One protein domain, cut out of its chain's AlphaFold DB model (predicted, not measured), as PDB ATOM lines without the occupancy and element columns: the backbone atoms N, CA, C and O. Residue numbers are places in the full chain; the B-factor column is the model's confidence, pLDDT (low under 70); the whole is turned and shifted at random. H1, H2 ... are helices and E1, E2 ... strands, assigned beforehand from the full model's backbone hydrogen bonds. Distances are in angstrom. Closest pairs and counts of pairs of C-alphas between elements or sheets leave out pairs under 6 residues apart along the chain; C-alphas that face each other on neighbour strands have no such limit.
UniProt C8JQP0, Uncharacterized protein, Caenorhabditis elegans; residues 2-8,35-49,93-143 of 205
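Overview. This is residues 2 to 8, 35 to 49 and 93 to 143 of the 205 residues of an uncharacterized protein of Caenorhabditis elegans (UniProt C8JQP0). A long U-shaped rod: H2 and E2 follow each other as one arm, and the long helix H3 folds back as the other. E1 lies beside E2 in a small two-stranded parallel sheet near the first half of H3, H1 packs steeply on H2, and residues 137 to 143 stick out as a tail. The printed part has 73 residues, mostly helix, with three named helices and two named strands in the order E1, H1, H2, E2, H3. It is loose, with a radius of gyration of the C-alphas of 14.3 A and spans of 49 by 24 by 18 A.

Arrangement. Strands E1, residues 2 to 5, and E2, residues 107 to 110, are parallel neighbours at 26 degrees; N 4 and O 108 are within hydrogen-bond range at 2.9 A, N 108 and O 2 at 3.2 A. The closest C-alphas of E1 and H3, residues 118 to 137, are those of Ala 3 and Val 121, 6.5 A apart. H2, residues 93 to 104, only just touches H3, with 3 pairs of C-alphas within 8 A, the closest Phe 103 and Val 132 at 6.4 A; the tilt is shallow, 15 degrees, opposite ways. H1, residues 39 to 49, touches H2 at a steep tilt of 51 degrees, opposite ways, with C-alphas 47 and 99 closest at 7.1 A. E1 and H2 are apart. In H1, H2 and H3 every O i to N i+4 pair is within hydrogen-bond range.

Along the chain. E1 begins at C-alpha 2 (150.993, 173.878, 200.767). H3 measures 28.7 A and ends at C-alpha 137 (134.619, 180.233, 213.784). H2 measures 16.4 A, H1 15.2 A, E1 10.3 A and E2 10.1 A.

Size, cuts and confidence. The C-alphas farthest apart, Pro 114 and Pro 143, are 49.8 A apart. Residues 9 to 34 and 50 to 92 are not printed, leaving gaps of 9.4 A and 18.9 A between C-alphas. The link from H2 to E2 is tight, that from E2 to H3 short. The model's pLDDT is under 70 at residues 2 to 8 and 135 to 143.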
ATOM      1  N   GLN A   2     149.968 174.774 201.324       65.19
ATOM      2  CA  GLN A   2     150.993 173.878 200.767       65.19
ATOM      3  C   GLN A   2     152.091 173.692 201.816       65.19
ATOM      4  O   GLN A   2     152.616 174.690 202.325       65.19
ATOM      5  N   ALA A   3     152.400 172.443 202.176       59.00
ATOM      6  CA  ALA A   3     153.520 172.134 203.064       59.00
ATOM      7  C   ALA A   3     154.807 171.848 202.276       59.00
ATOM      8  O   ALA A   3     154.801 171.047 201.339       59.00
ATOM      9  N   HIS A   4     155.920 172.466 202.678       65.56
ATOM     10  CA  HIS A   4     157.220 172.272 202.038       65.56
ATOM     11  C   HIS A   4     158.290 171.773 203.027       65.56
ATOM     12  O   HIS A   4     158.424 172.342 204.115       65.56
ATOM     13  N   PRO A   5     159.071 170.740 202.649       63.22
ATOM     14  CA  PRO A   5     160.240 170.304 203.408       63.22
ATOM     15  C   PRO A   5     161.341 171.367 203.331       63.22
ATOM     16  O   PRO A   5     161.625 171.907 202.255       63.22
ATOM     17  N   THR A   6     161.908 171.755 204.472       61.59
ATOM     18  CA  THR A   6     163.029 172.699 204.544       61.59
ATOM     19  C   THR A   6     163.895 172.439 205.774       61.59
ATOM     20  O   THR A   6     163.410 172.258 206.892       61.59
ATOM     21  N   HIS A   7     165.212 172.520 205.599       59.34
ATOM     22  CA  HIS A   7     166.171 172.438 206.695       59.34
ATOM     23  C   HIS A   7     166.104 173.682 207.610       59.34
ATOM     24  O   HIS A   7     166.648 174.741 207.290       59.34
ATOM     25  N   LEU A   8     165.447 173.554 208.770       61.47
ATOM     26  CA  LEU A   8     165.330 174.614 209.784       61.47
ATOM     27  C   LEU A   8     166.495 174.559 210.788       61.47
ATOM     28  O   LEU A   8     166.623 173.582 211.526       61.47
ATOM     29  N   ILE A  35     158.683 181.972 210.809       85.50
ATOM     30  CA  ILE A  35     158.272 180.642 211.263       85.50
ATOM     31  C   ILE A  35     157.684 180.792 212.658       85.50
ATOM     32  O   ILE A  35     158.342 181.310 213.563       85.50
ATOM     33  N   ILE A  36     156.447 180.343 212.838       86.50
ATOM     34  CA  ILE A  36     155.732 180.482 214.099       86.50
ATOM     35  C   ILE A  36     155.497 179.108 214.716       86.50
ATOM     36  O   ILE A  36     155.024 178.183 214.065       86.50
ATOM     37  N   LYS A  37     155.835 178.975 215.999       84.69
ATOM     38  CA  LYS A  37     155.865 177.682 216.702       84.69
ATOM     39  C   LYS A  37     154.539 177.304 217.365       84.69
ATOM     40  O   LYS A  37     154.437 176.231 217.943       84.69
ATOM     41  N   THR A  38     153.534 178.176 217.297       85.12
ATOM     42  CA  THR A  38     152.195 177.947 217.855       85.12
ATOM     43  C   THR A  38     151.136 178.499 216.900       85.12
ATOM     44  O   THR A  38     151.333 179.549 216.285       85.12
ATOM     45  N   TRP A  39     149.983 177.836 216.788       83.25
ATOM     46  CA  TRP A  39     148.860 178.342 215.982       83.25
ATOM     47  C   TRP A  39     148.348 179.690 216.491       83.25
ATOM     48  O   TRP A  39     148.130 180.618 215.716       83.25
ATOM     49  N   ARG A  40     148.249 179.832 217.814       83.31
ATOM     50  CA  ARG A  40     147.877 181.089 218.471       83.31
ATOM     51  C   ARG A  40     148.874 182.215 218.187       83.31
ATOM     52  O   ARG A  40     148.487 183.358 217.963       83.31
ATOM     53  N   GLY A  41     150.166 181.899 218.174       85.56
ATOM     54  CA  GLY A  41     151.210 182.845 217.803       85.56
ATOM     55  C   GLY A  41     151.076 183.280 216.349       85.56
ATOM     56  O   GLY A  41     151.324 184.443 216.043       85.56
ATOM     57  N   PHE A  42     150.658 182.375 215.458       86.19
ATOM     58  CA  PHE A  42     150.437 182.694 214.050       86.19
ATOM     59  C   PHE A  42     149.235 183.631 213.873       86.19
ATOM     60  O   PHE A  42     149.351 184.639 213.175       86.19
ATOM     61  N   GLU A  43     148.124 183.371 214.571       87.50
ATOM     62  CA  GLU A  43     146.968 184.278 214.616       87.50
ATOM     63  C   GLU A  43     147.386 185.683 215.071       87.50
ATOM     64  O   GLU A  43     147.171 186.669 214.359       87.50
ATOM     65  N   TYR A  44     148.053 185.766 216.227       89.62
ATOM     66  CA  TYR A  44     148.572 187.022 216.761       89.62
ATOM     67  C   TYR A  44     149.486 187.727 215.757       89.62
ATOM     68  O   TYR A  44     149.341 188.924 215.506       89.62
ATOM     69  N   HIS A  45     150.419 186.984 215.161       90.38
ATOM     70  CA  HIS A  45     151.393 187.504 214.216       90.38
ATOM     71  C   HIS A  45     150.719 188.164 213.009       90.38
ATOM     72  O   HIS A  45     151.032 189.317 212.699       90.38
ATOM     73  N   VAL A  46     149.768 187.480 212.367       88.94
ATOM     74  CA  VAL A  46     149.051 187.998 211.193       88.94
ATOM     75  C   VAL A  46     148.212 189.223 211.558       88.94
ATOM     76  O   VAL A  46     148.293 190.260 210.889       88.94
ATOM     77  N   LEU A  47     147.444 189.144 212.649       90.44
ATOM     78  CA  LEU A  47     146.565 190.229 213.084       90.44
ATOM     79  C   LEU A  47     147.340 191.474 213.531       90.44
ATOM     80  O   LEU A  47     146.925 192.594 213.232       90.44
ATOM     81  N   CYS A  48     148.472 191.297 214.213       92.81
ATOM     82  CA  CYS A  48     149.296 192.389 214.724       92.81
ATOM     83  C   CYS A  48     150.182 193.012 213.641       92.81
ATOM     84  O   CYS A  48     150.185 194.234 213.474       92.81
ATOM     85  N   THR A  49     150.896 192.180 212.882       91.62
ATOM     86  CA  THR A  49     151.956 192.627 211.967       91.62
ATOM     87  C   THR A  49     151.395 193.076 210.625       91.62
ATOM     88  O   THR A  49     151.769 194.134 210.120       91.62
ATOM     89  N   PRO A  93     133.726 193.898 208.413       86.12
ATOM     90  CA  PRO A  93     133.632 192.962 207.291       86.12
ATOM     91  C   PRO A  93     134.859 192.991 206.374       86.12
ATOM     92  O   PRO A  93     135.234 191.955 205.814       86.12
ATOM     93  N   LYS A  94     135.506 194.155 206.218       88.31
ATOM     94  CA  LYS A  94     136.690 194.293 205.363       88.31
ATOM     95  C   LYS A  94     137.891 193.621 206.016       88.31
ATOM     96  O   LYS A  94     138.590 192.852 205.359       88.31
ATOM     97  N   LYS A  95     138.099 193.865 207.313       87.56
ATOM     98  CA  LYS A  95     139.230 193.292 208.059       87.56
ATOM     99  C   LYS A  95     139.058 191.806 208.344       87.56
ATOM    100  O   LYS A  95     140.033 191.076 208.261       87.56
ATOM    101  N   GLU A  96     137.837 191.339 208.585       86.94
ATOM    102  CA  GLU A  96     137.531 189.907 208.715       86.94
ATOM    103  C   GLU A  96     137.779 189.160 207.409       86.94
ATOM    104  O   GLU A  96     138.358 188.076 207.406       86.94
ATOM    105  N   THR A  97     137.385 189.752 206.280       86.62
ATOM    106  CA  THR A  97     137.687 189.176 204.968       86.62
ATOM    107  C   THR A  97     139.194 189.143 204.731       86.62
ATOM    108  O   THR A  97     139.710 188.098 204.351       86.62
ATOM    109  N   ALA A  98     139.910 190.231 205.027       87.94
ATOM    110  CA  ALA A  98     141.367 190.275 204.903       87.94
ATOM    111  C   ALA A  98     142.070 189.255 205.818       87.94
ATOM    112  O   ALA A  98     142.981 188.571 205.365       87.94
ATOM    113  N   ALA A  99     141.618 189.097 207.065       85.62
ATOM    114  CA  ALA A  99     142.121 188.089 207.996       85.62
ATOM    115  C   ALA A  99     141.883 186.674 207.478       85.62
ATOM    116  O   ALA A  99     142.807 185.870 207.426       85.62
ATOM    117  N   ARG A 100     140.667 186.386 207.009       83.88
ATOM    118  CA  ARG A 100     140.322 185.087 206.429       83.88
ATOM    119  C   ARG A 100     141.171 184.758 205.202       83.88
ATOM    120  O   ARG A 100     141.610 183.622 205.069       83.88
ATOM    121  N   GLU A 101     141.401 185.717 204.309       84.50
ATOM    122  CA  GLU A 101     142.263 185.497 203.144       84.50
ATOM    123  C   GLU A 101     143.741 185.357 203.542       84.50
ATOM    124  O   GLU A 101     144.414 184.471 203.022       84.50
ATOM    125  N   ALA A 102     144.229 186.129 204.518       84.38
ATOM    126  CA  ALA A 102     145.589 185.982 205.039       84.38
ATOM    127  C   ALA A 102     145.814 184.600 205.679       84.38
ATOM    128  O   ALA A 102     146.830 183.960 205.428       84.38
ATOM    129  N   PHE A 103     144.843 184.087 206.441       82.69
ATOM    130  CA  PHE A 103     144.941 182.752 207.036       82.69
ATOM    131  C   PHE A 103     144.853 181.617 206.009       82.69
ATOM    132  O   PHE A 103     145.450 180.563 206.211       82.69
ATOM    133  N   LYS A 104     144.162 181.814 204.877       79.12
ATOM    134  CA  LYS A 104     144.171 180.845 203.764       79.12
ATOM    135  C   LYS A 104     145.518 180.767 203.051       79.12
ATOM    136  O   LYS A 104     145.844 179.720 202.496       79.12
ATOM    137  N   GLN A 105     146.277 181.861 203.053       75.94
ATOM    138  CA  GLN A 105     147.620 181.933 202.476       75.94
ATOM    139  C   GLN A 105     148.691 181.349 203.403       75.94
ATOM    140  O   GLN A 105     149.876 181.577 203.187       75.94
ATOM    141  N   ILE A 106     148.303 180.593 204.433       78.00
ATOM    142  CA  ILE A 106     149.275 179.924 205.280       78.00
ATOM    143  C   ILE A 106     150.047 178.871 204.483       78.00
ATOM    144  O   ILE A 106     149.484 178.049 203.748       78.00
ATOM    145  N   PHE A 107     151.359 178.911 204.662       76.50
ATOM    146  CA  PHE A 107     152.269 177.872 204.220       76.50
ATOM    147  C   PHE A 107     152.714 177.100 205.447       76.50
ATOM    148  O   PHE A 107     152.821 177.660 206.539       76.50
ATOM    149  N   LEU A 108     152.956 175.811 205.274       79.19
ATOM    150  CA  LEU A 108     153.500 174.981 206.333       79.19
ATOM    151  C   LEU A 108     154.945 174.644 205.984       79.19
ATOM    152  O   LEU A 108     155.249 174.303 204.843       79.19
ATOM    153  N   ILE A 109     155.837 174.741 206.961       75.31
ATOM    154  CA  ILE A 109     157.240 174.357 206.808       75.31
ATOM    155  C   ILE A 109     157.547 173.221 207.774       75.31
ATOM    156  O   ILE A 109     157.214 173.299 208.952       75.31
ATOM    157  N   CYS A 110     158.150 172.141 207.291       78.06
ATOM    158  CA  CYS A 110     158.550 171.015 208.132       78.06
ATOM    159  C   CYS A 110     160.055 170.781 208.031       78.06
ATOM    160  O   CYS A 110     160.668 171.062 207.003       78.06
ATOM    161  N   ARG A 111     160.646 170.262 209.112       74.81
ATOM    162  CA  ARG A 111     162.030 169.782 209.080       74.81
ATOM    163  C   ARG A 111     162.128 168.551 208.186       74.81
ATOM    164  O   ARG A 111     161.266 167.676 208.242       74.81
ATOM    165  N   ASP A 112     163.205 168.478 207.415       71.44
ATOM    166  CA  ASP A 112     163.506 167.317 206.579       71.44
ATOM    167  C   ASP A 112     163.718 166.062 207.444       71.44
ATOM    168  O   ASP A 112     164.358 166.117 208.497       71.44
ATOM    169  N   GLY A 113     163.191 164.917 207.003       76.44
ATOM    170  CA  GLY A 113     163.333 163.658 207.732       76.44
ATOM    171  C   GLY A 113     162.596 162.478 207.092       76.44
ATOM    172  O   GLY A 113     161.776 162.673 206.195       76.44
ATOM    173  N   PRO A 114     162.857 161.243 207.561       77.31
ATOM    174  CA  PRO A 114     162.235 160.026 207.027       77.31
ATOM    175  C   PRO A 114     160.716 159.967 207.259       77.31
ATOM    176  O   PRO A 114     160.016 159.227 206.575       77.31
ATOM    177  N   GLU A 115     160.199 160.759 208.200       75.31
ATOM    178  CA  GLU A 115     158.768 160.864 208.504       75.31
ATOM    179  C   GLU A 115     157.998 161.767 207.523       75.31
ATOM    180  O   GLU A 115     156.765 161.767 207.525       75.31
ATOM    181  N   VAL A 116     158.698 162.527 206.670       80.88
ATOM    182  CA  VAL A 116     158.086 163.430 205.685       80.88
ATOM    183  C   VAL A 116     157.660 162.628 204.452       80.88
ATOM    184  O   VAL A 116     158.311 162.632 203.407       80.88
ATOM    185  N   THR A 117     156.552 161.904 204.580       85.44
ATOM    186  CA  THR A 117     155.897 161.201 203.467       85.44
ATOM    187  C   THR A 117     154.746 162.030 202.895       85.44
ATOM    188  O   THR A 117     154.223 162.936 203.546       85.44
ATOM    189  N   LYS A 118     154.304 161.714 201.668       82.81
ATOM    190  CA  LYS A 118     153.162 162.401 201.036       82.81
ATOM    191  C   LYS A 118     151.891 162.321 201.885       82.81
ATOM    192  O   LYS A 118     151.180 163.315 201.995       82.81
ATOM    193  N   ASP A 119     151.631 161.170 202.499       86.62
ATOM    194  CA  ASP A 119     150.435 160.955 203.318       86.62
ATOM    195  C   ASP A 119     150.482 161.781 204.609       86.62
ATOM    196  O   ASP A 119     149.486 162.391 204.997       86.62
ATOM    197  N   ARG A 120     151.663 161.879 205.231       84.50
ATOM    198  CA  ARG A 120     151.887 162.708 206.425       84.50
ATOM    199  C   ARG A 120     151.734 164.194 206.131       84.50
ATOM    200  O   ARG A 120     151.114 164.907 206.912       84.50
ATOM    201  N   VAL A 121     152.216 164.646 204.974       80.69
ATOM    202  CA  VAL A 121     152.003 166.022 204.507       80.69
ATOM    203  C   VAL A 121     150.510 166.340 204.366       80.69
ATOM    204  O   VAL A 121     150.060 167.353 204.897       80.69
ATOM    205  N   HIS A 122     149.725 165.457 203.741       84.44
ATOM    206  CA  HIS A 122     148.273 165.651 203.618       84.44
ATOM    207  C   HIS A 122     147.569 165.667 204.983       84.44
ATOM    208  O   HIS A 122     146.601 166.400 205.184       84.44
ATOM    209  N   GLU A 123     148.026 164.858 205.940       87.25
ATOM    210  CA  GLU A 123     147.505 164.881 207.307       87.25
ATOM    211  C   GLU A 123     147.747 166.236 207.982       87.25
ATOM    212  O   GLU A 123     146.800 166.823 208.507       87.25
ATOM    213  N   TRP A 124     148.968 166.770 207.894       83.38
ATOM    214  CA  TRP A 124     149.306 168.084 208.446       83.38
ATOM    215  C   TRP A 124     148.509 169.220 207.805       83.38
ATOM    216  O   TRP A 124     148.079 170.132 208.508       83.38
ATOM    217  N   GLU A 125     148.265 169.164 206.495       82.38
ATOM    218  CA  GLU A 125     147.428 170.149 205.802       82.38
ATOM    219  C   GLU A 125     145.981 170.132 206.316       82.38
ATOM    220  O   GLU A 125     145.410 171.192 206.572       82.38
ATOM    221  N   ARG A 126     145.402 168.947 206.560       84.19
ATOM    222  CA  ARG A 126     144.057 168.836 207.157       84.19
ATOM    223  C   ARG A 126     144.013 169.337 208.599       84.19
ATOM    224  O   ARG A 126     143.069 170.031 208.966       84.19
ATOM    225  N   GLU A 127     145.013 168.998 209.417       84.50
ATOM    226  CA  GLU A 127     145.127 169.513 210.791       84.50
ATOM    227  C   GLU A 127     145.179 171.051 210.784       84.50
ATOM    228  O   GLU A 127     144.438 171.710 211.514       84.50
ATOM    229  N   ALA A 128     145.993 171.629 209.899       81.19
ATOM    230  CA  ALA A 128     146.118 173.069 209.719       81.19
ATOM    231  C   ALA A 128     144.816 173.749 209.282       81.19
ATOM    232  O   ALA A 128     144.468 174.810 209.801       81.19
ATOM    233  N   GLU A 129     144.064 173.142 208.363       81.19
ATOM    234  CA  GLU A 129     142.753 173.647 207.950       81.19
ATOM    235  C   GLU A 129     141.767 173.723 209.115       81.19
ATOM    236  O   GLU A 129     141.052 174.721 209.251       81.19
ATOM    237  N   VAL A 130     141.753 172.710 209.986       82.88
ATOM    238  CA  VAL A 130     140.911 172.703 211.189       82.88
ATOM    239  C   VAL A 130     141.305 173.838 212.136       82.88
ATOM    240  O   VAL A 130     140.426 174.553 212.619       82.88
ATOM    241  N   GLU A 131     142.601 174.052 212.373       81.06
ATOM    242  CA  GLU A 131     143.088 175.139 213.234       81.06
ATOM    243  C   GLU A 131     142.767 176.526 212.656       81.06
ATOM    244  O   GLU A 131     142.233 177.388 213.355       81.06
ATOM    245  N   VAL A 132     142.961 176.730 211.351       75.62
ATOM    246  CA  VAL A 132     142.582 177.982 210.673       75.62
ATOM    247  C   VAL A 132     141.072 178.230 210.739       75.62
ATOM    248  O   VAL A 132     140.620 179.359 210.963       75.62
ATOM    249  N   MET A 133     140.267 177.176 210.585       71.94
ATOM    250  CA  MET A 133     138.814 177.261 210.723       71.94
ATOM    251  C   MET A 133     138.377 177.615 212.145       71.94
ATOM    252  O   MET A 133     137.344 178.275 212.285       71.94
ATOM    253  N   LYS A 134     139.125 177.235 213.189       71.50
ATOM    254  CA  LYS A 134     138.836 177.671 214.566       71.50
ATOM    255  C   LYS A 134     138.930 179.191 214.681       71.50
ATOM    256  O   LYS A 134     137.985 179.792 215.182       71.50
ATOM    257  N   PHE A 135     139.956 179.829 214.113       66.00
ATOM    258  CA  PHE A 135     140.075 181.300 214.120       66.00
ATOM    259  C   PHE A 135     138.916 181.996 213.396       66.00
ATOM    260  O   PHE A 135     138.411 183.025 213.847       66.00
ATOM    261  N   ALA A 136     138.440 181.414 212.291       58.81
ATOM    262  CA  ALA A 136     137.284 181.932 211.559       58.81
ATOM    263  C   ALA A 136     135.950 181.730 212.308       58.81
ATOM    264  O   ALA A 136     135.009 182.504 212.117       58.81
ATOM    265  N   ASN A 137     135.856 180.691 213.149       53.31
ATOM    266  CA  ASN A 137     134.619 180.233 213.784       53.31
ATOM    267  C   ASN A 137     134.579 180.385 215.311       53.31
ATOM    268  O   ASN A 137     133.681 179.801 215.922       53.31
ATOM    269  N   LEU A 138     135.448 181.195 215.931       47.69
ATOM    270  CA  LEU A 138     135.266 181.690 217.307       47.69
ATOM    271  C   LEU A 138     134.009 182.587 217.368       47.69
ATOM    272  O   LEU A 138     134.040 183.815 217.445       47.69
ATOM    273  N   LYS A 139     132.848 181.940 217.242       36.84
ATOM    274  CA  LYS A 139     131.508 182.485 217.380       36.84
ATOM    275  C   LYS A 139     131.195 182.474 218.868       36.84
ATOM    276  O   LYS A 139     130.655 181.496 219.381       36.84
ATOM    277  N   PHE A 140     131.453 183.578 219.562       40.25
ATOM    278  CA  PHE A 140     130.649 183.839 220.750       40.25
ATOM    279  C   PHE A 140     129.196 183.993 220.313       40.25
ATOM    280  O   PHE A 140     128.901 184.671 219.322       40.25
ATOM    281  N   LYS A 141     128.290 183.332 221.044       33.25
ATOM    282  CA  LYS A 141     126.845 183.564 220.956       33.25
ATOM    283  C   LYS A 141     126.648 185.076 220.898       33.25
ATOM    284  O   LYS A 141     127.086 185.762 221.820       33.25
ATOM    285  N   ARG A 142     126.067 185.587 219.800       31.05
ATOM    286  CA  ARG A 142     125.687 187.004 219.676       31.05
ATOM    287  C   ARG A 142     125.125 187.436 221.032       31.05
ATOM    288  O   ARG A 142     124.183 186.771 221.476       31.05
ATOM    289  N   PRO A 143     125.661 188.481 221.689       32.31
ATOM    290  CA  PRO A 143     124.985 189.048 222.839       32.31
ATOM    291  C   PRO A 143     123.559 189.318 222.383       32.31
ATOM    292  O   PRO A 143     123.360 189.992 221.366       32.31
TER     293      PRO A 143